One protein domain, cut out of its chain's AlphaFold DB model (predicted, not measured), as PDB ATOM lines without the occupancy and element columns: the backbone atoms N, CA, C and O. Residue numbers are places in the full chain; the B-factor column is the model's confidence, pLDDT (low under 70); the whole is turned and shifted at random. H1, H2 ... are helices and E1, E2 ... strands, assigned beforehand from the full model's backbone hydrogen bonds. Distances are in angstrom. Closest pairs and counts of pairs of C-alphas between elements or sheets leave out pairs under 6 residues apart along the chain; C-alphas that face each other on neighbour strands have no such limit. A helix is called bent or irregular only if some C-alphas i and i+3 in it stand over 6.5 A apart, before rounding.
ATOM      1  N   PHE A   4      42.306  -8.794  -0.280       90.56
ATOM      2  CA  PHE A   4      43.165  -8.959   0.878       90.56
ATOM      3  C   PHE A   4      44.196 -10.039   0.604       90.56
ATOM      4  O   PHE A   4      43.871 -11.125   0.119       90.56
ATOM      5  N   LEU A   5      45.443  -9.763   0.955       86.75
ATOM      6  CA  LEU A   5      46.448 -10.800   1.096       86.75
ATOM      7  C   LEU A   5      46.326 -11.383   2.497       86.75
ATOM      8  O   LEU A   5      46.419 -10.645   3.475       86.75
ATOM      9  N   ILE A   6      46.123 -12.696   2.594       83.69
ATOM     10  CA  ILE A   6      45.947 -13.381   3.867       83.69
ATOM     11  C   ILE A   6      47.070 -14.383   4.098       83.69
ATOM     12  O   ILE A   6      47.261 -15.299   3.301       83.69
ATOM     13  N   TYR A   7      47.766 -14.264   5.225       78.75
ATOM     14  CA  TYR A   7      48.733 -15.264   5.662       78.75
ATOM     15  C   TYR A   7      48.073 -16.254   6.626       78.75
ATOM     16  O   TYR A   7      47.737 -15.890   7.753       78.75
ATOM     17  N   ALA A   8      47.918 -17.507   6.190       72.25
ATOM     18  CA  ALA A   8      47.338 -18.608   6.953       72.25
ATOM     19  C   ALA A   8      48.357 -19.769   7.076       72.25
ATOM     20  O   ALA A   8      48.598 -20.499   6.101       72.25
ATOM     21  N   PRO A   9      48.997 -19.947   8.251       56.31
ATOM     22  CA  PRO A   9      50.125 -20.868   8.399       56.31
ATOM     23  C   PRO A   9      49.741 -22.356   8.316       56.31
ATOM     24  O   PRO A   9      50.560 -23.138   7.848       56.31
ATOM     25  N   HIS A  10      48.509 -22.750   8.658       57.78
ATOM     26  CA  HIS A  10      48.042 -24.149   8.619       57.78
ATOM     27  C   HIS A  10      46.553 -24.234   8.251       57.78
ATOM     28  O   HIS A  10      45.886 -23.202   8.171       57.78
ATOM     29  N   ASN A  11      46.034 -25.452   8.033       53.91
ATOM     30  CA  ASN A  11      44.591 -25.687   7.937       53.91
ATOM     31  C   ASN A  11      43.934 -25.198   9.229       53.91
ATOM     32  O   ASN A  11      44.199 -25.716  10.313       53.91
ATOM     33  N   GLN A  12      43.141 -24.146   9.098       62.97
ATOM     34  CA  GLN A  12      42.513 -23.463  10.210       62.97
ATOM     35  C   GLN A  12      41.205 -24.177  10.555       62.97
ATOM     36  O   GLN A  12      40.353 -24.364   9.694       62.97
ATOM     37  N   CYS A  13      41.064 -24.602  11.809       60.75
ATOM     38  CA  CYS A  13      39.837 -25.180  12.349       60.75
ATOM     39  C   CYS A  13      39.420 -24.351  13.561       60.75
ATOM     40  O   CYS A  13      40.268 -24.008  14.386       60.75
ATOM     41  N   VAL A  14      38.134 -24.022  13.659       62.44
ATOM     42  CA  VAL A  14      37.583 -23.271  14.790       62.44
ATOM     43  C   VAL A  14      36.645 -24.189  15.552       62.44
ATOM     44  O   VAL A  14      35.755 -24.788  14.954       62.44
ATOM     45  N   LYS A  15      36.834 -24.274  16.871       63.75
ATOM     46  CA  LYS A  15      35.839 -24.833  17.792       63.75
ATOM     47  C   LYS A  15      35.039 -23.682  18.373       63.75
ATOM     48  O   LYS A  15      35.639 -22.756  18.917       63.75
ATOM     49  N   THR A  16      33.716 -23.731  18.257       61.28
ATOM     50  CA  THR A  16      32.843 -22.638  18.708       61.28
ATOM     51  C   THR A  16      31.766 -23.106  19.669       61.28
ATOM     52  O   THR A  16      31.419 -24.286  19.691       61.28
ATOM     53  N   VAL A  17      31.258 -22.176  20.483       56.47
ATOM     54  CA  VAL A  17      30.226 -22.469  21.491       56.47
ATOM     55  C   VAL A  17      28.879 -22.725  20.807       56.47
ATOM     56  O   VAL A  17      28.064 -23.487  21.310       56.47
ATOM     57  N   GLU A  18      28.659 -22.125  19.635       62.12
ATOM     58  CA  GLU A  18      27.459 -22.283  18.810       62.12
ATOM     59  C   GLU A  18      27.430 -23.585  17.975       62.12
ATOM     60  O   GLU A  18      26.731 -23.646  16.965       62.12
ATOM     61  N   GLU A  19      28.185 -24.617  18.370       53.97
ATOM     62  CA  GLU A  19      28.266 -25.930  17.698       53.97
ATOM     63  C   GLU A  19      28.716 -25.876  16.224       53.97
ATOM     64  O   GLU A  19      28.484 -26.807  15.452       53.97
ATOM     65  N   TYR A  20      29.401 -24.809  15.797       52.56
ATOM     66  CA  TYR A  20      30.026 -24.808  14.478       52.56
ATOM     67  C   TYR A  20      31.343 -25.588  14.533       52.56
ATOM     68  O   TYR A  20      32.369 -25.056  14.964       52.56
ATOM     69  N   GLU A  21      31.302 -26.838  14.071       56.09
ATOM     70  CA  GLU A  21      32.472 -27.572  13.591       56.09
ATOM     71  C   GLU A  21      32.550 -27.430  12.069       56.09
ATOM     72  O   GLU A  21      31.721 -27.949  11.319       56.09
ATOM     73  N   GLY A  22      33.552 -26.704  11.583       58.19
ATOM     74  CA  GLY A  22      33.790 -26.583  10.154       58.19
ATOM     75  C   GLY A  22      35.185 -26.075   9.849       58.19
ATOM     76  O   GLY A  22      35.880 -25.545  10.716       58.19
ATOM     77  N   VAL A  23      35.599 -26.264   8.599       67.00
ATOM     78  CA  VAL A  23      36.885 -25.788   8.089       67.00
ATOM     79  C   VAL A  23      36.640 -24.434   7.423       67.00
ATOM     80  O   VAL A  23      36.201 -24.404   6.270       67.00
ATOM     81  N   PRO A  24      36.834 -23.303   8.126       73.75
ATOM     82  CA  PRO A  24      36.759 -21.999   7.488       73.75
ATOM     83  C   PRO A  24      37.891 -21.820   6.481       73.75
ATOM     84  O   PRO A  24      38.910 -22.512   6.520       73.75
ATOM     85  N   VAL A  25      37.732 -20.823   5.610       76.50
ATOM     86  CA  VAL A  25      38.844 -20.374   4.769       76.50
ATOM     87  C   VAL A  25      39.893 -19.732   5.662       76.50
ATOM     88  O   VAL A  25      41.049 -20.145   5.640       76.50
ATOM     89  N   VAL A  26      39.471 -18.749   6.465       78.06
ATOM     90  CA  VAL A  26      40.309 -18.100   7.471       78.06
ATOM     91  C   VAL A  26      39.479 -17.605   8.649       78.06
ATOM     92  O   VAL A  26      38.330 -17.195   8.494       78.06
ATOM     93  N   TYR A  27      40.075 -17.609   9.832       74.06
ATOM     94  CA  TYR A  27      39.540 -16.937  11.008       74.06
ATOM     95  C   TYR A  27      40.646 -16.173  11.708       74.06
ATOM     96  O   TYR A  27      41.840 -16.465  11.546       74.06
ATOM     97  N   SER A  28      40.240 -15.211  12.525       69.94
ATOM     98  CA  SER A  28      41.205 -14.561  13.380       69.94
ATOM     99  C   SER A  28      40.686 -14.164  14.742       69.94
ATOM    100  O   SER A  28      39.532 -13.772  14.909       69.94
ATOM    101  N   HIS A  29      41.593 -14.273  15.710       66.50
ATOM    102  CA  HIS A  29      41.380 -13.897  17.091       66.50
ATOM    103  C   HIS A  29      42.182 -12.616  17.375       66.50
ATOM    104  O   HIS A  29      43.406 -12.635  17.209       66.50
ATOM    105  N   PRO A  30      41.558 -11.524  17.855       59.03
ATOM    106  CA  PRO A  30      42.237 -10.253  18.140       59.03
ATOM    107  C   PRO A  30      43.486 -10.402  19.028       59.03
ATOM    108  O   PRO A  30      44.506  -9.749  18.817       59.03
ATOM    109  N   LEU A  31      43.440 -11.331  19.984       61.62
ATOM    110  CA  LEU A  31      44.559 -11.633  20.887       61.62
ATOM    111  C   LEU A  31      45.751 -12.351  20.230       61.62
ATOM    112  O   LEU A  31      46.829 -12.352  20.811       61.62
ATOM    113  N   TYR A  32      45.624 -12.914  19.025       59.66
ATOM    114  CA  TYR A  32      46.774 -13.472  18.301       59.66
ATOM    115  C   TYR A  32      47.602 -12.408  17.562       59.66
ATOM    116  O   TYR A  32      48.677 -12.705  17.037       59.66
ATOM    117  N   TYR A  33      47.151 -11.152  17.573       58.84
ATOM    118  CA  TYR A  33      47.828 -10.024  16.939       58.84
ATOM    119  C   TYR A  33      48.658  -9.176  17.907       58.84
ATOM    120  O   TYR A  33      48.874  -8.004  17.607       58.84
ATOM    121  N   GLN A  34      49.137  -9.725  19.035       51.38
ATOM    122  CA  GLN A  34      49.763  -8.964  20.140       51.38
ATOM    123  C   GLN A  34      50.769  -7.871  19.716       51.38
ATOM    124  O   GLN A  34      50.863  -6.865  20.407       51.38
ATOM    125  N   ASN A  35      51.440  -8.002  18.560       52.38
ATOM    126  CA  ASN A  35      52.375  -6.998  18.027       52.38
ATOM    127  C   ASN A  35      52.035  -6.453  16.615       52.38
ATOM    128  O   ASN A  35      52.889  -5.838  15.977       52.38
ATOM    129  N   LYS A  36      50.834  -6.698  16.063       57.34
ATOM    130  CA  LYS A  36      50.481  -6.388  14.656       57.34
ATOM    131  C   LYS A  36      49.077  -5.783  14.491       57.34
ATOM    132  O   LYS A  36      48.279  -6.261  13.687       57.34
ATOM    133  N   THR A  37      48.803  -4.683  15.195       57.66
ATOM    134  CA  THR A  37      47.499  -3.984  15.233       57.66
ATOM    135  C   THR A  37      46.935  -3.633  13.853       57.66
ATOM    136  O   THR A  37      45.738  -3.767  13.629       57.66
ATOM    137  N   LYS A  38      47.786  -3.240  12.895       54.53
ATOM    138  CA  LYS A  38      47.339  -2.910  11.529       54.53
ATOM    139  C   LYS A  38      46.796  -4.132  10.770       54.53
ATOM    140  O   LYS A  38      45.793  -4.024  10.086       54.53
ATOM    141  N   LEU A  39      47.435  -5.291  10.918       60.44
ATOM    142  CA  LEU A  39      47.032  -6.521  10.220       60.44
ATOM    143  C   LEU A  39      45.811  -7.194  10.874       60.44
ATOM    144  O   LEU A  39      45.143  -8.009  10.238       60.44
ATOM    145  N   ALA A  40      45.532  -6.857  12.139       60.91
ATOM    146  CA  ALA A  40      44.260  -7.149  12.798       60.91
ATOM    147  C   ALA A  40      43.144  -6.260  12.237       60.91
ATOM    148  O   ALA A  40      42.106  -6.764  11.822       60.91
ATOM    149  N   ALA A  41      43.408  -4.951  12.140       62.06
ATOM    150  CA  ALA A  41      42.457  -3.976  11.614       62.06
ATOM    151  C   ALA A  41      42.056  -4.278  10.162       62.06
ATOM    152  O   ALA A  41      40.875  -4.239   9.838       62.06
ATOM    153  N   ASP A  42      43.005  -4.650   9.300       74.44
ATOM    154  CA  ASP A  42      42.692  -5.010   7.912       74.44
ATOM    155  C   ASP A  42      41.843  -6.296   7.826       74.44
ATOM    156  O   ASP A  42      41.006  -6.422   6.935       74.44
ATOM    157  N   PHE A  43      41.991  -7.245   8.759       77.31
ATOM    158  CA  PHE A  43      41.167  -8.463   8.777       77.31
ATOM    159  C   PHE A  43      39.715  -8.148   9.159       77.31
ATOM    160  O   PHE A  43      38.771  -8.727   8.610       77.31
ATOM    161  N   ASP A  44      39.515  -7.171  10.043       80.94
ATOM    162  CA  ASP A  44      38.189  -6.677  10.412       80.94
ATOM    163  C   ASP A  44      37.459  -6.003   9.242       80.94
ATOM    164  O   ASP A  44      36.227  -6.026   9.218       80.94
ATOM    165  N   LEU A  45      38.177  -5.530   8.218       86.56
ATOM    166  CA  LEU A  45      37.588  -4.950   7.004       86.56
ATOM    167  C   LEU A  45      37.080  -5.982   5.987       86.56
ATOM    168  O   LEU A  45      36.361  -5.603   5.069       86.56
ATOM    169  N   VAL A  46      37.448  -7.261   6.117       89.06
ATOM    170  CA  VAL A  46      37.019  -8.314   5.177       89.06
ATOM    171  C   VAL A  46      35.500  -8.498   5.221       89.06
ATOM    172  O   VAL A  46      34.964  -8.820   6.283       89.06
ATOM    173  N   ASP A  47      34.821  -8.385   4.085       92.62
ATOM    174  CA  ASP A  47      33.371  -8.567   4.001       92.62
ATOM    175  C   ASP A  47      32.957  -9.499   2.846       92.62
ATOM    176  O   ASP A  47      33.771  -9.983   2.052       92.62
ATOM    177  N   VAL A  48      31.663  -9.805   2.771       93.19
ATOM    178  CA  VAL A  48      31.060 -10.608   1.708       93.19
ATOM    179  C   VAL A  48      31.363  -9.993   0.340       93.19
ATOM    180  O   VAL A  48      31.254  -8.786   0.137       93.19
ATOM    181  N   ASN A  49      31.682 -10.858  -0.624       93.38
ATOM    182  CA  ASN A  49      32.150 -10.550  -1.978       93.38
ATOM    183  C   ASN A  49      33.606 -10.097  -2.100       93.38
ATOM    184  O   ASN A  49      34.077 -10.013  -3.231       93.38
ATOM    185  N   ASP A  50      34.343  -9.856  -1.016       94.50
ATOM    186  CA  ASP A  50      35.769  -9.554  -1.136       94.50
ATOM    187  C   ASP A  50      36.578 -10.760  -1.632       94.50
ATOM    188  O   ASP A  50      36.154 -11.920  -1.562       94.50
ATOM    189  N   TYR A  51      37.774 -10.481  -2.147       92.06
ATOM    190  CA  TYR A  51      38.722 -11.513  -2.539       92.06
ATOM    191  C   TYR A  51      39.804 -11.702  -1.494       92.06
ATOM    192  O   TYR A  51      40.415 -10.742  -1.033       92.06
ATOM    193  N   LEU A  52      40.110 -12.961  -1.202       90.00
ATOM    194  CA  LEU A  52      41.238 -13.336  -0.361       90.00
ATOM    195  C   LEU A  52      42.276 -14.050  -1.210       90.00
ATOM    196  O   LEU A  52      41.960 -15.013  -1.905       90.00
ATOM    197  N   ILE A  53      43.521 -13.608  -1.127       88.19
ATOM    198  CA  ILE A  53      44.672 -14.308  -1.682       88.19
ATOM    199  C   ILE A  53      45.382 -14.980  -0.517       88.19
ATOM    200  O   ILE A  53      46.008 -14.311   0.299       88.19
ATOM    201  N   ILE A  54      45.262 -16.303  -0.419       83.38
ATOM    202  CA  ILE A  54      45.820 -17.056   0.700       83.38
ATOM    203  C   ILE A  54      47.275 -17.405   0.402       83.38
ATOM    204  O   ILE A  54      47.586 -18.053  -0.600       83.38
ATOM    205  N   CYS A  55      48.172 -17.032   1.306       79.56
ATOM    206  CA  CYS A  55      49.553 -17.483   1.346       79.56
ATOM    207  C   CYS A  55      49.853 -18.138   2.699       79.56
ATOM    208  O   CYS A  55      49.166 -17.921   3.693       79.56
ATOM    209  N   GLY A  56      50.860 -19.000   2.759       72.25
ATOM    210  CA  GLY A  56      51.207 -19.666   4.010       72.25
ATOM    211  C   GLY A  56      52.506 -20.437   3.916       72.25
ATOM    212  O   GLY A  56      53.034 -20.657   2.825       72.25
ATOM    213  N   LYS A  57      53.014 -20.873   5.065       64.19
ATOM    214  CA  LYS A  57      54.111 -21.836   5.118       64.19
ATOM    215  C   LYS A  57      53.559 -23.255   4.890       64.19
ATOM    216  O   LYS A  57      52.383 -23.513   5.135       64.19
ATOM    217  N   SER A  58      54.385 -24.146   4.344       55.22
ATOM    218  CA  SER A  58      54.193 -25.601   4.476       55.22
ATOM    219  C   SER A  58      55.250 -26.093   5.447       55.22
ATOM    220  O   SER A  58      56.360 -25.556   5.421       55.22
ATOM    221  N   ASP A  59      54.963 -27.121   6.236       53.72
ATOM    222  CA  ASP A  59      55.964 -27.717   7.131       53.72
ATOM    223  C   ASP A  59      57.218 -28.175   6.357       53.72
ATOM    224  O   ASP A  59      58.341 -28.055   6.840       53.72
ATOM    225  N   ASP A  60      57.043 -28.521   5.081       53.06
ATOM    226  CA  ASP A  60      58.094 -28.991   4.167       53.06
ATOM    227  C   ASP A  60      58.790 -27.867   3.374       53.06
ATOM    228  O   ASP A  60      59.656 -28.123   2.532       53.06
ATOM    229  N   LYS A  61      58.383 -26.602   3.559       52.50
ATOM    230  CA  LYS A  61      58.862 -25.461   2.763       52.50
ATOM    231  C   LYS A  61      59.303 -24.320   3.689       52.50
ATOM    232  O   LYS A  61      58.474 -23.723   4.374       52.50
ATOM    233  N   PRO A  62      60.585 -23.916   3.672       49.81
ATOM    234  CA  PRO A  62      61.078 -22.841   4.536       49.81
ATOM    235  C   PRO A  62      60.549 -21.446   4.157       49.81
ATOM    236  O   PRO A  62      60.754 -20.501   4.916       49.81
ATOM    237  N   GLN A  63      59.874 -21.305   3.011       53.69
ATOM    238  CA  GLN A  63      59.385 -20.036   2.471       53.69
ATOM    239  C   GLN A  63      57.865 -20.079   2.266       53.69
ATOM    240  O   GLN A  63      57.333 -21.084   1.788       53.69
ATOM    241  N   SER A  64      57.181 -18.980   2.599       60.06
ATOM    242  CA  SER A  64      55.747 -18.802   2.352       60.06
ATOM    243  C   SER A  64      55.453 -18.864   0.850       60.06
ATOM    244  O   SER A  64      56.208 -18.312   0.046       60.06
ATOM    245  N   TRP A  65      54.373 -19.536   0.467       71.75
ATOM    246  CA  TRP A  65      53.928 -19.677  -0.920       71.75
ATOM    247  C   TRP A  65      52.461 -19.274  -1.045       71.75
ATOM    248  O   TRP A  65      51.686 -19.409  -0.094       71.75
ATOM    249  N   PHE A  66      52.098 -18.748  -2.214       78.19
ATOM    250  CA  PHE A  66      50.710 -18.471  -2.573       78.19
ATOM    251  C   PHE A  66      49.988 -19.794  -2.830       78.19
ATOM    252  O   PHE A  66      50.503 -20.638  -3.561       78.19
ATOM    253  N   LYS A  67      48.827 -19.980  -2.201       77.44
ATOM    254  CA  LYS A  67      48.069 -21.235  -2.213       77.44
ATOM    255  C   LYS A  67      46.884 -21.153  -3.169       77.44
ATOM    256  O   LYS A  67      46.825 -21.906  -4.129       77.44
ATOM    257  N   TYR A  68      45.941 -20.254  -2.904       81.44
ATOM    258  CA  TYR A  68      44.701 -20.138  -3.672       81.44
ATOM    259  C   TYR A  68      44.028 -18.780  -3.446       81.44
ATOM    260  O   TYR A  68      44.312 -18.079  -2.472       81.44
ATOM    261  N   LYS A  69      43.141 -18.405  -4.368       87.50
ATOM    262  CA  LYS A  69      42.269 -17.236  -4.282       87.50
ATOM    263  C   LYS A  69      40.853 -17.672  -3.935       87.50
ATOM    264  O   LYS A  69      40.335 -18.636  -4.500       87.50
ATOM    265  N   VAL A  70      40.227 -16.930  -3.036       89.06
ATOM    266  CA  VAL A  70      38.875 -17.173  -2.540       89.06
ATOM    267  C   VAL A  70      37.999 -15.960  -2.805       89.06
ATOM    268  O   VAL A  70      38.459 -14.830  -2.653       89.06
ATOM    269  N   GLN A  71      36.741 -16.194  -3.161       93.06
ATOM    270  CA  GLN A  71      35.678 -15.199  -3.048       93.06
ATOM    271  C   GLN A  71      34.922 -15.418  -1.739       93.06
ATOM    272  O   GLN A  71      34.406 -16.514  -1.507       93.06
ATOM    273  N   VAL A  72      34.857 -14.393  -0.890       92.31
ATOM    274  CA  VAL A  72      34.133 -14.458   0.382       92.31
ATOM    275  C   VAL A  72      32.638 -14.580   0.113       92.31
ATOM    276  O   VAL A  72      32.049 -13.748  -0.577       92.31
ATOM    277  N   THR A  73      32.017 -15.609   0.683       92.19
ATOM    278  CA  THR A  73      30.577 -15.877   0.553       92.19
ATOM    279  C   THR A  73      29.821 -15.615   1.847       92.19
ATOM    280  O   THR A  73      28.630 -15.321   1.810       92.19
ATOM    281  N   SER A  74      30.490 -15.708   2.998       91.38
ATOM    282  CA  SER A  74      29.891 -15.427   4.299       91.38
ATOM    283  C   SER A  74      30.956 -15.021   5.309       91.38
ATOM    284  O   SER A  74      32.048 -15.586   5.348       91.38
ATOM    285  N   VAL A  75      30.601 -14.066   6.164       89.81
ATOM    286  CA  VAL A  75      31.345 -13.713   7.373       89.81
ATOM    287  C   VAL A  75      30.436 -13.965   8.570       89.81
ATOM    288  O   VAL A  75      29.253 -13.626   8.537       89.81
ATOM    289  N   LYS A  76      30.976 -14.580   9.622       87.12
ATOM    290  CA  LYS A  76      30.267 -14.827  10.880       87.12
ATOM    291  C   LYS A  76      31.108 -14.365  12.059       87.12
ATOM    292  O   LYS A  76      32.322 -14.548  12.065       87.12
ATOM    293  N   MET A  77      30.440 -13.818  13.067       86.50
ATOM    294  CA  MET A  77      31.016 -13.604  14.391       86.50
ATOM    295  C   MET A  77      30.583 -14.776  15.269       86.50
ATOM    296  O   MET A  77      29.385 -14.956  15.488       86.50
ATOM    297  N   LEU A  78      31.534 -15.607  15.687       83.81
ATOM    298  CA  LEU A  78      31.298 -16.799  16.506       83.81
ATOM    299  C   LEU A  78      32.027 -16.664  17.843       83.81
ATOM    300  O   LEU A  78      32.960 -15.867  17.957       83.81
ATOM    301  N   LYS A  79      31.634 -17.442  18.852       82.44
ATOM    302  CA  LYS A  79      32.352 -17.484  20.129       82.44
ATOM    303  C   LYS A  79      33.344 -18.630  20.148       82.44
ATOM    304  O   LYS A  79      32.972 -19.768  19.875       82.44
ATOM    305  N   ASP A  80      34.586 -18.342  20.515       76.00
ATOM    306  CA  ASP A  80      35.615 -19.362  20.704       76.00
ATOM    307  C   ASP A  80      35.218 -20.344  21.818       76.00
ATOM    308  O   ASP A  80      34.805 -19.928  22.902       76.00
ATOM    309  N   ALA A  81      35.349 -21.643  21.547       75.56
ATOM    310  CA  ALA A  81      35.142 -22.730  22.507       75.56
ATOM    311  C   ALA A  81      36.353 -23.666  22.600       75.56
ATOM    312  O   ALA A  81      36.222 -24.847  22.928       75.56
ATOM    313  N   SER A  82      37.550 -23.171  22.288       69.94
ATOM    314  CA  SER A  82      38.782 -23.957  22.387       69.94
ATOM    315  C   SER A  82      39.176 -24.282  23.838       69.94
ATOM    316  O   SER A  82      39.943 -25.219  24.065       69.94
ATOM    317  N   GLY A  83      38.590 -23.576  24.815       66.19
ATOM    318  CA  GLY A  83      38.883 -23.710  26.242       66.19
ATOM    319  C   GLY A  83      40.043 -22.816  26.699       66.19
ATOM    320  O   GLY A  83      40.679 -22.127  25.908       66.19
ATOM    321  N   GLY A  84      40.322 -22.803  28.005       73.38
ATOM    322  CA  GLY A  84      41.384 -21.969  28.582       73.38
ATOM    323  C   GLY A  84      41.008 -20.488  28.712       73.38
ATOM    324  O   GLY A  84      39.838 -20.142  28.861       73.38
ATOM    325  N   GLU A  85      42.014 -19.612  28.689       68.31
ATOM    326  CA  GLU A  85      41.865 -18.168  28.949       68.31
ATOM    327  C   GLU A  85      41.070 -17.402  27.869       68.31
ATOM    328  O   GLU A  85      40.651 -16.272  28.105       68.31
ATOM    329  N   TYR A  86      40.826 -18.025  26.710       66.50
ATOM    330  CA  TYR A  86      40.184 -17.409  25.538       66.50
ATOM    331  C   TYR A  86      38.762 -17.920  25.266       66.50
ATOM    332  O   TYR A  86      38.136 -17.539  24.278       66.50
ATOM    333  N   ASN A  87      38.227 -18.763  26.149       74.06
ATOM    334  CA  ASN A  87      36.871 -19.279  26.021       74.06
ATOM    335  C   ASN A  87      35.834 -18.137  26.068       74.06
ATOM    336  O   ASN A  87      35.841 -17.320  26.990       74.06
ATOM    337  N   GLY A  88      34.924 -18.097  25.093       74.56
ATOM    338  CA  GLY A  88      33.833 -17.122  25.011       74.56
ATOM    339  C   GLY A  88      34.161 -15.802  24.301       74.56
ATOM    340  O   GLY A  88      33.272 -14.954  24.187       74.56
ATOM    341  N   PHE A  89      35.386 -15.613  23.798       78.25
ATOM    342  CA  PHE A  89      35.745 -14.432  23.004       78.25
ATOM    343  C   PHE A  89      35.106 -14.456  21.611       78.25
ATOM    344  O   PHE A  89      34.909 -15.515  21.019       78.25
ATOM    345  N   GLN A  90      34.799 -13.270  21.077       80.00
ATOM    346  CA  GLN A  90      34.289 -13.115  19.713       80.00
ATOM    347  C   GLN A  90      35.412 -13.311  18.689       80.00
ATOM    348  O   GLN A  90      36.451 -12.652  18.753       80.00
ATOM    349  N   VAL A  91      35.164 -14.186  17.720       78.44
ATOM    350  CA  VAL A  91      36.074 -14.550  16.636       78.44
ATOM    351  C   VAL A  91      35.377 -14.289  15.311       78.44
ATOM    352  O   VAL A  91      34.273 -14.779  15.062       78.44
ATOM    353  N   LYS A  92      36.042 -13.533  14.438       84.25
ATOM    354  CA  LYS A  92      35.578 -13.322  13.068       84.25
ATOM    355  C   LYS A  92      35.999 -14.510  12.210       84.25
ATOM    356  O   LYS A  92      37.189 -14.811  12.088       84.25
ATOM    357  N   VAL A  93      35.018 -15.175  11.610       83.81
ATOM    358  CA  VAL A  93      35.194 -16.372  10.785       83.81
ATOM    359  C   VAL A  93      34.723 -16.086   9.368       83.81
ATOM    360  O   VAL A  93      33.601 -15.623   9.156       83.81
ATOM    361  N   VAL A  94      35.589 -16.359   8.394       87.31
ATOM    362  CA  VAL A  94      35.350 -16.069   6.980       87.31
ATOM    363  C   VAL A  94      35.239 -17.369   6.189       87.31
ATOM    364  O   VAL A  94      36.124 -18.231   6.215       87.31
ATOM    365  N   PHE A  95      34.142 -17.480   5.446       87.00
ATOM    366  CA  PHE A  95      33.846 -18.564   4.520       87.00
ATOM    367  C   PHE A  95      33.865 -18.047   3.090       87.00
ATOM    368  O   PHE A  95      33.517 -16.896   2.812       87.00
ATOM    369  N   GLY A  96      34.251 -18.911   2.162       87.56
ATOM    370  CA  GLY A  96      34.310 -18.536   0.765       87.56
ATOM    371  C   GLY A  96      34.533 -19.716  -0.157       87.56
ATOM    372  O   GLY A  96      34.901 -20.808   0.274       87.56
ATOM    373  N   ASN A  97      34.325 -19.456  -1.440       87.75
ATOM    374  CA  ASN A  97      34.579 -20.413  -2.503       87.75
ATOM    375  C   ASN A  97      35.982 -20.194  -3.050       87.75
ATOM    376  O   ASN A  97      36.361 -19.062  -3.358       87.75
ATOM    377  N   ILE A  98      36.746 -21.271  -3.205       86.31
ATOM    378  CA  ILE A  98      38.019 -21.212  -3.917       86.31
ATOM    379  C   ILE A  98      37.711 -20.984  -5.400       86.31
ATOM    380  O   ILE A  98      37.048 -21.806  -6.025       86.31
ATOM    381  N   ILE A  99      38.182 -19.864  -5.945       86.75
ATOM    382  CA  ILE A  99      37.952 -19.470  -7.344       86.75
ATOM    383  C   ILE A  99      39.209 -19.587  -8.207       86.75
ATOM    384  O   ILE A  99      39.126 -19.454  -9.422       86.75
ATOM    385  N   ALA A 100      40.373 -19.798  -7.588       82.94
ATOM    386  CA  ALA A 100      41.591 -20.161  -8.297       82.94
ATOM    387  C   ALA A 100      42.580 -20.865  -7.366       82.94
ATOM    388  O   ALA A 100      42.829 -20.401  -6.256       82.94
ATOM    389  N   THR A 101      43.181 -21.957  -7.823       71.06
ATOM    390  CA  THR A 101      44.165 -22.754  -7.063       71.06
ATOM    391  C   THR A 101      45.564 -22.703  -7.669       71.06
ATOM    392  O   THR A 101      46.538 -23.067  -7.015       71.06
ATOM    393  N   PHE A 102      45.690 -22.225  -8.908       62.97
ATOM    394  CA  PHE A 102      46.936 -22.245  -9.662       62.97
ATOM    395  C   PHE A 102      47.703 -20.926  -9.541       62.97
ATOM    396  O   PHE A 102      47.888 -20.174 -10.501       62.97
ATOM    397  N   PHE A 103      48.226 -20.659  -8.344       66.31
ATOM    398  CA  PHE A 103      49.446 -19.863  -8.283       66.31
ATOM    399  C   PHE A 103      50.599 -20.770  -8.740       66.31
ATOM    400  O   PHE A 103      50.760 -21.872  -8.203       66.31
ATOM    401  N   PRO A 104      51.434 -20.360  -9.715       59.94
ATOM    402  CA  PRO A 104      52.710 -21.023  -9.945       59.94
ATOM    403  C   PRO A 104      53.432 -21.111  -8.596       59.94
ATOM    404  O   PRO A 104      53.220 -20.239  -7.754       59.94
ATOM    405  N   LYS A 105      54.261 -22.139  -8.363       61.06
ATOM    406  CA  LYS A 105      55.042 -22.298  -7.117       61.06
ATOM    407  C   LYS A 105      56.022 -21.125  -6.941       61.06
ATOM    408  O   LYS A 105      57.220 -21.258  -7.168       61.06
ATOM    409  N   ILE A 106      55.493 -19.969  -6.567       65.00
ATOM    410  CA  ILE A 106      56.167 -18.699  -6.371       65.00
ATOM    411  C   ILE A 106      56.404 -18.616  -4.873       65.00
ATOM    412  O   ILE A 106      55.468 -18.524  -4.074       65.00
ATOM    413  N   SER A 107      57.672 -18.692  -4.491       66.31
ATOM    414  CA  SER A 107      58.082 -18.372  -3.131       66.31
ATOM    415  C   SER A 107      57.865 -16.885  -2.848       66.31
ATOM    416  O   SER A 107      57.907 -16.055  -3.758       66.31
ATOM    417  N   ALA A 108      57.721 -16.521  -1.574       64.44
ATOM    418  CA  ALA A 108      57.669 -15.125  -1.142       64.44
ATOM    419  C   ALA A 108      58.859 -14.289  -1.659       64.44
ATOM    420  O   ALA A 108      58.688 -13.123  -1.995       64.44
ATOM    421  N   SER A 109      60.047 -14.893  -1.790       66.38
ATOM    422  CA  SER A 109      61.237 -14.248  -2.368       66.38
ATOM    423  C   SER A 109      61.070 -13.901  -3.852       66.38
ATOM    424  O   SER A 109      61.375 -12.780  -4.255       66.38
ATOM    425  N   VAL A 110      60.530 -14.819  -4.659       73.81
ATOM    426  CA  VAL A 110      60.240 -14.568  -6.080       73.81
ATOM    427  C   VAL A 110      59.098 -13.559  -6.227       73.81
ATOM    428  O   VAL A 110      59.168 -12.680  -7.080       73.81
ATOM    429  N   ALA A 111      58.074 -13.633  -5.373       73.00
ATOM    430  CA  ALA A 111      57.002 -12.638  -5.335       73.00
ATOM    431  C   ALA A 111      57.532 -11.236  -5.004       73.00
ATOM    432  O   ALA A 111      57.156 -10.272  -5.664       73.00
ATOM    433  N   LYS A 112      58.453 -11.131  -4.034       73.81
ATOM    434  CA  LYS A 112      59.135  -9.879  -3.682       73.81
ATOM    435  C   LYS A 112      59.871  -9.288  -4.868       73.81
ATOM    436  O   LYS A 112      59.667  -8.119  -5.170       73.81
ATOM    437  N   HIS A 113      60.656 -10.101  -5.567       78.00
ATOM    438  CA  HIS A 113      61.365  -9.656  -6.761       78.00
ATOM    439  C   HIS A 113      60.405  -9.125  -7.832       78.00
ATOM    440  O   HIS A 113      60.536  -7.982  -8.251       78.00
ATOM    441  N   LYS A 114      59.379  -9.906  -8.194       80.25
ATOM    442  CA  LYS A 114      58.403  -9.532  -9.232       80.25
ATOM    443  C   LYS A 114      57.627  -8.253  -8.910       80.25
ATOM    444  O   LYS A 114      57.366  -7.453  -9.805       80.25
ATOM    445  N   ILE A 115      57.239  -8.059  -7.646       80.56
ATOM    446  CA  ILE A 115      56.534  -6.842  -7.211       80.56
ATOM    447  C   ILE A 115      57.457  -5.628  -7.318       80.56
ATOM    448  O   ILE A 115      57.056  -4.610  -7.877       80.56
ATOM    449  N   LEU A 116      58.701  -5.755  -6.842       79.94
ATOM    450  CA  LEU A 116      59.684  -4.673  -6.902       79.94
ATOM    451  C   LEU A 116      60.060  -4.310  -8.349       79.94
ATOM    452  O   LEU A 116      60.150  -3.127  -8.663       79.94
ATOM    453  N   GLU A 117      60.206  -5.291  -9.245       84.00
ATOM    454  CA  GLU A 117      60.430  -5.060 -10.685       84.00
ATOM    455  C   GLU A 117      59.267  -4.327 -11.363       84.00
ATOM    456  O   GLU A 117      59.474  -3.593 -12.326       84.00
ATOM    457  N   SER A 118      58.046  -4.495 -10.848       81.69
ATOM    458  CA  SER A 118      56.849  -3.825 -11.368       81.69
ATOM    459  C   SER A 118      56.714  -2.373 -10.882       81.69
ATOM    460  O   SER A 118      55.750  -1.705 -11.241       81.69
ATOM    461  N   GLY A 119      57.638  -1.885 -10.041       82.44
ATOM    462  CA  GLY A 119      57.584  -0.544  -9.443       82.44
ATOM    463  C   GLY A 119      56.534  -0.384  -8.336       82.44
ATOM    464  O   GLY A 119      56.342   0.720  -7.832       82.44
ATOM    465  N   VAL A 120      55.877  -1.475  -7.935       84.12
ATOM    466  CA  VAL A 120      54.804  -1.476  -6.935       84.12
ATOM    467  C   VAL A 120      55.388  -1.678  -5.538       84.12
ATOM    468  O   VAL A 120      56.362  -2.409  -5.336       84.12
ATOM    469  N   LYS A 121      54.776  -1.048  -4.529       82.75
ATOM    470  CA  LYS A 121      55.185  -1.219  -3.132       82.75
ATOM    471  C   LYS A 121      54.982  -2.666  -2.680       82.75
ATOM    472  O   LYS A 121      53.907  -3.239  -2.842       82.75
ATOM    473  N   PHE A 122      55.994  -3.235  -2.028       77.38
ATOM    474  CA  PHE A 122      55.904  -4.581  -1.471       77.38
ATOM    475  C   PHE A 122      54.893  -4.654  -0.304       77.38
ATOM    476  O   PHE A 122      55.005  -3.840   0.618       77.38
ATOM    477  N   PRO A 123      53.929  -5.601  -0.316       77.81
ATOM    478  CA  PRO A 123      53.021  -5.829   0.805       77.81
ATOM    479  C   PRO A 123      53.795  -6.164   2.082       77.81
ATOM    480  O   PRO A 123      54.672  -7.033   2.086       77.81
ATOM    481  N   ASN A 124      53.459  -5.488   3.178       75.44
ATOM    482  CA  ASN A 124      54.134  -5.640   4.468       75.44
ATOM    483  C   ASN A 124      54.006  -7.069   5.012       75.44
ATOM    484  O   ASN A 124      54.916  -7.580   5.662       75.44
ATOM    485  N   LEU A 125      52.882  -7.730   4.736       73.75
ATOM    486  CA  LEU A 125      52.589  -9.083   5.183       73.75
ATOM    487  C   LEU A 125      53.532 -10.127   4.569       73.75
ATOM    488  O   LEU A 125      53.704 -11.197   5.148       73.75
ATOM    489  N   LEU A 126      54.173  -9.821   3.436       68.12
ATOM    490  CA  LEU A 126      55.161 -10.698   2.802       68.12
ATOM    491  C   LEU A 126      56.596 -10.475   3.314       68.12
ATOM    492  O   LEU A 126      57.477 -11.274   2.982       68.12
ATOM    493  N   ASP A 127      56.854  -9.432   4.113       64.44
ATOM    494  CA  ASP A 127      58.180  -9.124   4.667       64.44
ATOM    495  C   ASP A 127      58.343  -9.740   6.069       64.44
ATOM    496  O   ASP A 127      58.140  -9.112   7.110       64.44
ATOM    497  N   PHE A 128      58.653 -11.039   6.108       56.97
ATOM    498  CA  PHE A 128      58.756 -11.802   7.355       56.97
ATOM    499  C   PHE A 128      60.104 -11.587   8.061       56.97
ATOM    500  O   PHE A 128      61.005 -12.419   7.944       56.97
ATOM    501  N   ASN A 129      60.223 -10.537   8.876       49.91
ATOM    502  CA  ASN A 129      61.157 -10.575  10.004       49.91
ATOM    503  C   ASN A 129      60.505 -11.350  11.159       49.91
ATOM    504  O   ASN A 129      59.391 -11.058  11.594       49.91
ATOM    505  N   ARG A 130      61.177 -12.440  11.540       48.94
ATOM    506  CA  ARG A 130      60.730 -13.467  12.484       48.94
ATOM    507  C   ARG A 130      60.546 -12.852  13.867       48.94
ATOM    508  O   ARG A 130      61.551 -12.507  14.455       48.94
ATOM    509  N   ASP A 131      59.321 -12.797  14.378       39.66
ATOM    510  CA  ASP A 131      59.050 -12.904  15.815       39.66
ATOM    511  C   ASP A 131      57.568 -13.239  16.058       39.66
ATOM    512  O   ASP A 131      56.668 -12.531  15.608       39.66
ATOM    513  N   GLY A 132      57.319 -14.343  16.773       41.62
ATOM    514  CA  GLY A 132      56.089 -14.528  17.555       41.62
ATOM    515  C   GLY A 132      54.809 -15.002  16.853       41.62
ATOM    516  O   GLY A 132      53.736 -14.519  17.200       41.62
ATOM    517  N   PHE A 133      54.854 -15.965  15.926       50.62
ATOM    518  CA  PHE A 133      53.621 -16.513  15.331       50.62
ATOM    519  C   PHE A 133      53.181 -17.804  16.023       50.62
ATOM    520  O   PHE A 133      53.890 -18.807  15.945       50.62
ATOM    521  N   LYS A 134      52.013 -17.784  16.679       46.16
ATOM    522  CA  LYS A 134      51.417 -18.985  17.285       46.16
ATOM    523  C   LYS A 134      50.169 -19.474  16.539       46.16
ATOM    524  O   LYS A 134      50.206 -20.619  16.106       46.16
ATOM    525  N   GLN A 135      49.113 -18.672  16.322       50.59
ATOM    526  CA  GLN A 135      47.864 -19.093  15.633       50.59
ATOM    527  C   GLN A 135      47.120 -17.891  14.992       50.59
ATOM    528  O   GLN A 135      47.387 -16.763  15.379       50.59
ATOM    529  N   GLY A 136      46.225 -18.103  14.010       57.75
ATOM    530  CA  GLY A 136      45.393 -17.052  13.370       57.75
ATOM    531  C   GLY A 136      45.818 -16.598  11.958       57.75
ATOM    532  O   GLY A 136      46.944 -16.852  11.523       57.75
ATOM    533  N   ALA A 137      44.890 -15.979  11.212       64.25
ATOM    534  CA  ALA A 137      45.136 -15.407   9.882       64.25
ATOM    535  C   ALA A 137      45.410 -13.897   9.953       64.25
ATOM    536  O   ALA A 137      44.662 -13.160  10.578       64.25
ATOM    537  N   PHE A 138      46.444 -13.405   9.271       74.00
ATOM    538  CA  PHE A 138      46.699 -11.962   9.144       74.00
ATOM    539  C   PHE A 138      46.229 -11.475   7.785       74.00
ATOM    540  O   PHE A 138      46.525 -12.148   6.801       74.00
ATOM    541  N   ALA A 139      45.570 -10.318   7.727       78.81
ATOM    542  CA  ALA A 139      45.211  -9.684   6.466       78.81
ATOM    543  C   ALA A 139      46.028  -8.423   6.231       78.81
ATOM    544  O   ALA A 139      46.324  -7.686   7.165       78.81
ATOM    545  N   GLU A 140      46.336  -8.162   4.969       85.19
ATOM    546  CA  GLU A 140      46.709  -6.842   4.480       85.19
ATOM    547  C   GLU A 140      45.763  -6.479   3.341       85.19
ATOM    548  O   GLU A 140      45.596  -7.262   2.398       85.19
ATOM    549  N   LEU A 141      45.137  -5.305   3.433       89.31
ATOM    550  CA  LEU A 141      44.384  -4.750   2.316       89.31
ATOM    551  C   LEU A 141      45.372  -4.341   1.222       89.31
ATOM    552  O   LEU A 141      46.232  -3.487   1.444       89.31
ATOM    553  N   LEU A 142      45.244  -4.951   0.047       88.50
ATOM    554  CA  LEU A 142      46.064  -4.594  -1.100       88.50
ATOM    555  C   LEU A 142      45.518  -3.334  -1.763       88.50
ATOM    556  O   LEU A 142      44.306  -3.196  -1.954       88.50
ATOM    557  N   ASP A 143      46.417  -2.449  -2.178       90.00
ATOM    558  CA  ASP A 143      46.049  -1.400  -3.121       90.00
ATOM    559  C   ASP A 143      45.765  -1.986  -4.520       90.00
ATOM    560  O   ASP A 143      46.008  -3.164  -4.807       90.00
ATOM    561  N   ASN A 144      45.219  -1.157  -5.412       88.88
ATOM    562  CA  ASN A 144      44.810  -1.600  -6.745       88.88
ATOM    563  C   ASN A 144      45.981  -2.127  -7.591       88.88
ATOM    564  O   ASN A 144      45.788  -3.051  -8.385       88.88
ATOM    565  N   GLU A 145      47.183  -1.564  -7.443       88.88
ATOM    566  CA  GLU A 145      48.357  -1.972  -8.219       88.88
ATOM    567  C   GLU A 145      48.898  -3.311  -7.713       88.88
ATOM    568  O   GLU A 145      49.127  -4.230  -8.502       88.88
ATOM    569  N   GLN A 146      49.004  -3.462  -6.392       88.19
ATOM    570  CA  GLN A 146      49.363  -4.713  -5.732       88.19
ATOM    571  C   GLN A 146      48.378  -5.826  -6.083       88.19
ATOM    572  O   GLN A 146      48.787  -6.921  -6.478       88.19
ATOM    573  N   ALA A 147      47.076  -5.547  -5.971       88.62
ATOM    574  CA  ALA A 147      46.031  -6.504  -6.296       88.62
ATOM    575  C   ALA A 147      46.131  -6.941  -7.759       88.62
ATOM    576  O   ALA A 147      46.024  -8.134  -8.039       88.62
ATOM    577  N   LYS A 148      46.369  -6.013  -8.691       87.94
ATOM    578  CA  LYS A 148      46.537  -6.334 -10.111       87.94
ATOM    579  C   LYS A 148      47.744  -7.247 -10.344       87.94
ATOM    580  O   LYS A 148      47.563  -8.346 -10.858       87.94
ATOM    581  N   VAL A 149      48.936  -6.843  -9.895       86.50
ATOM    582  CA  VAL A 149      50.181  -7.610 -10.097       86.50
ATOM    583  C   VAL A 149      50.063  -9.027  -9.538       86.50
ATOM    584  O   VAL A 149      50.455  -9.986 -10.199       86.50
ATOM    585  N   ILE A 150      49.507  -9.181  -8.334       83.94
ATOM    586  CA  ILE A 150      49.379 -10.497  -7.701       83.94
ATOM    587  C   ILE A 150      48.297 -11.340  -8.393       83.94
ATOM    588  O   ILE A 150      48.479 -12.548  -8.555       83.94
ATOM    589  N   ASN A 151      47.187 -10.735  -8.833       83.56
ATOM    590  CA  ASN A 151      46.156 -11.451  -9.589       83.56
ATOM    591  C   ASN A 151      46.668 -11.939 -10.951       83.56
ATOM    592  O   ASN A 151      46.288 -13.031 -11.361       83.56
ATOM    593  N   ASP A 152      47.559 -11.198 -11.612       84.62
ATOM    594  CA  ASP A 152      48.150 -11.603 -12.896       84.62
ATOM    595  C   ASP A 152      49.038 -12.857 -12.773       84.62
ATOM    596  O   ASP A 152      49.359 -13.511 -13.767       84.62
ATOM    597  N   TRP A 153      49.434 -13.240 -11.555       80.56
ATOM    598  CA  TRP A 153      50.153 -14.495 -11.322       80.56
ATOM    599  C   TRP A 153      49.239 -15.710 -11.277       80.56
ATOM    600  O   TRP A 153      49.729 -16.829 -11.421       80.56
ATOM    601  N   ILE A 154      47.942 -15.511 -11.048       74.44
ATOM    602  CA  ILE A 154      46.960 -16.585 -11.030       74.44
ATOM    603  C   ILE A 154      46.756 -17.020 -12.472       74.44
ATOM    604  O   ILE A 154      46.197 -16.281 -13.284       74.44
TER     605      ILE A 154
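Overview. This is residues 4 to 154 of the 158 residues of an uncharacterized protein of Methyloprofundus sedimenti (UniProt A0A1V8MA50). Look first for one strongly twisted sheet of six strands, folded back on itself: the long, bent E4 is the hinge between the leaf E2 E5 and the leaf E3 E1 E6, which partly face each other, and the sheet curls round H2. H3 and H4 are on the same face of the sheet as H2, and short H1 only grazes it. The printed part has 151 residues with four named helices and six named strands, in chain order E1 E2 H1 H2 E3 E4 E5 H3 E6 H4. The sheet's order is E2 E5 E4 E3 E1 E6, mixed, and the class is mixed, helices and strands. The whole is compact, with a radius of gyration of the C-alphas of 15.3 A and spans of 47 by 32 by 29 A.

Along the chain. Begin in the sheet with E4, residues 61 to 79, 32.7 A long: find C-alpha 61 at (58.862, -25.461, 2.763) and follow it to a bend of 105 degrees at residue 73. E5, residues 90 to 100, is 29.8 A long and bends by 53 degrees at residue 97; E3, residues 51 to 58, is 22.1 A long. The short strands are E1, residues 4 to 7, from C-alpha 4 at (43.165, -8.959, 0.878), E2, residues 26 to 28, and E6, residues 138 to 141. The helices are H1, residues 30 to 33, H2, residues 37 to 44, H3, residues 108 to 117, 14.1 A long, and H4, residues 144 to 151, ending at C-alpha 151 (46.156, -11.451, -9.589).

Arrangement. E3, E4 and E5 form a meander, each strand the antiparallel neighbour of the one before; look for N 52 and O 70 at 2.9 A, and N 93 and O 76 at 2.8 A. E1 is parallel to E3, with N 6 and O 53 at 2.8 A. The edge strands are antiparallel to their neighbours: E6 to E1, N 5 and O 140 at 2.9 A, and E2 to E5, N 94 and O 26 at 2.9 A. The closest C-alphas of H2 and E6 are those of Phe 43 and Ala 139, 4.8 A. H4 is over E3 and E1 at a height over the sheet of 9.6 A. H3 is over none of the strands; its closest C-alphas with E4 are Ala 108 and Ser 64, 5.4 A. H3 and H4 are close but not clearly touching, Ile 115 to Val 149 at 7.0 A between C-alphas. H1 and H2 only just touch, only at the corner, with 3 pairs of C-alphas within 8 A, the closest Tyr 33 and Ala 40 at 6.2 A. Every O i to N i+4 pair is within hydrogen-bond range in H3 and H4, 3 of 4 in H2, and H1 is too short for one.

Size, cuts and confidence. The C-alphas of Glu 19 and Glu 117, the two farthest apart, are 47.7 A apart. The printed part has no cut; the links E1 to E2 and H3 to E6 are long. The mean pLDDT of the printed part is 73.0, and 61 residues are under 70, among them residues 9 to 23, 28 to 41 and 126 to 137.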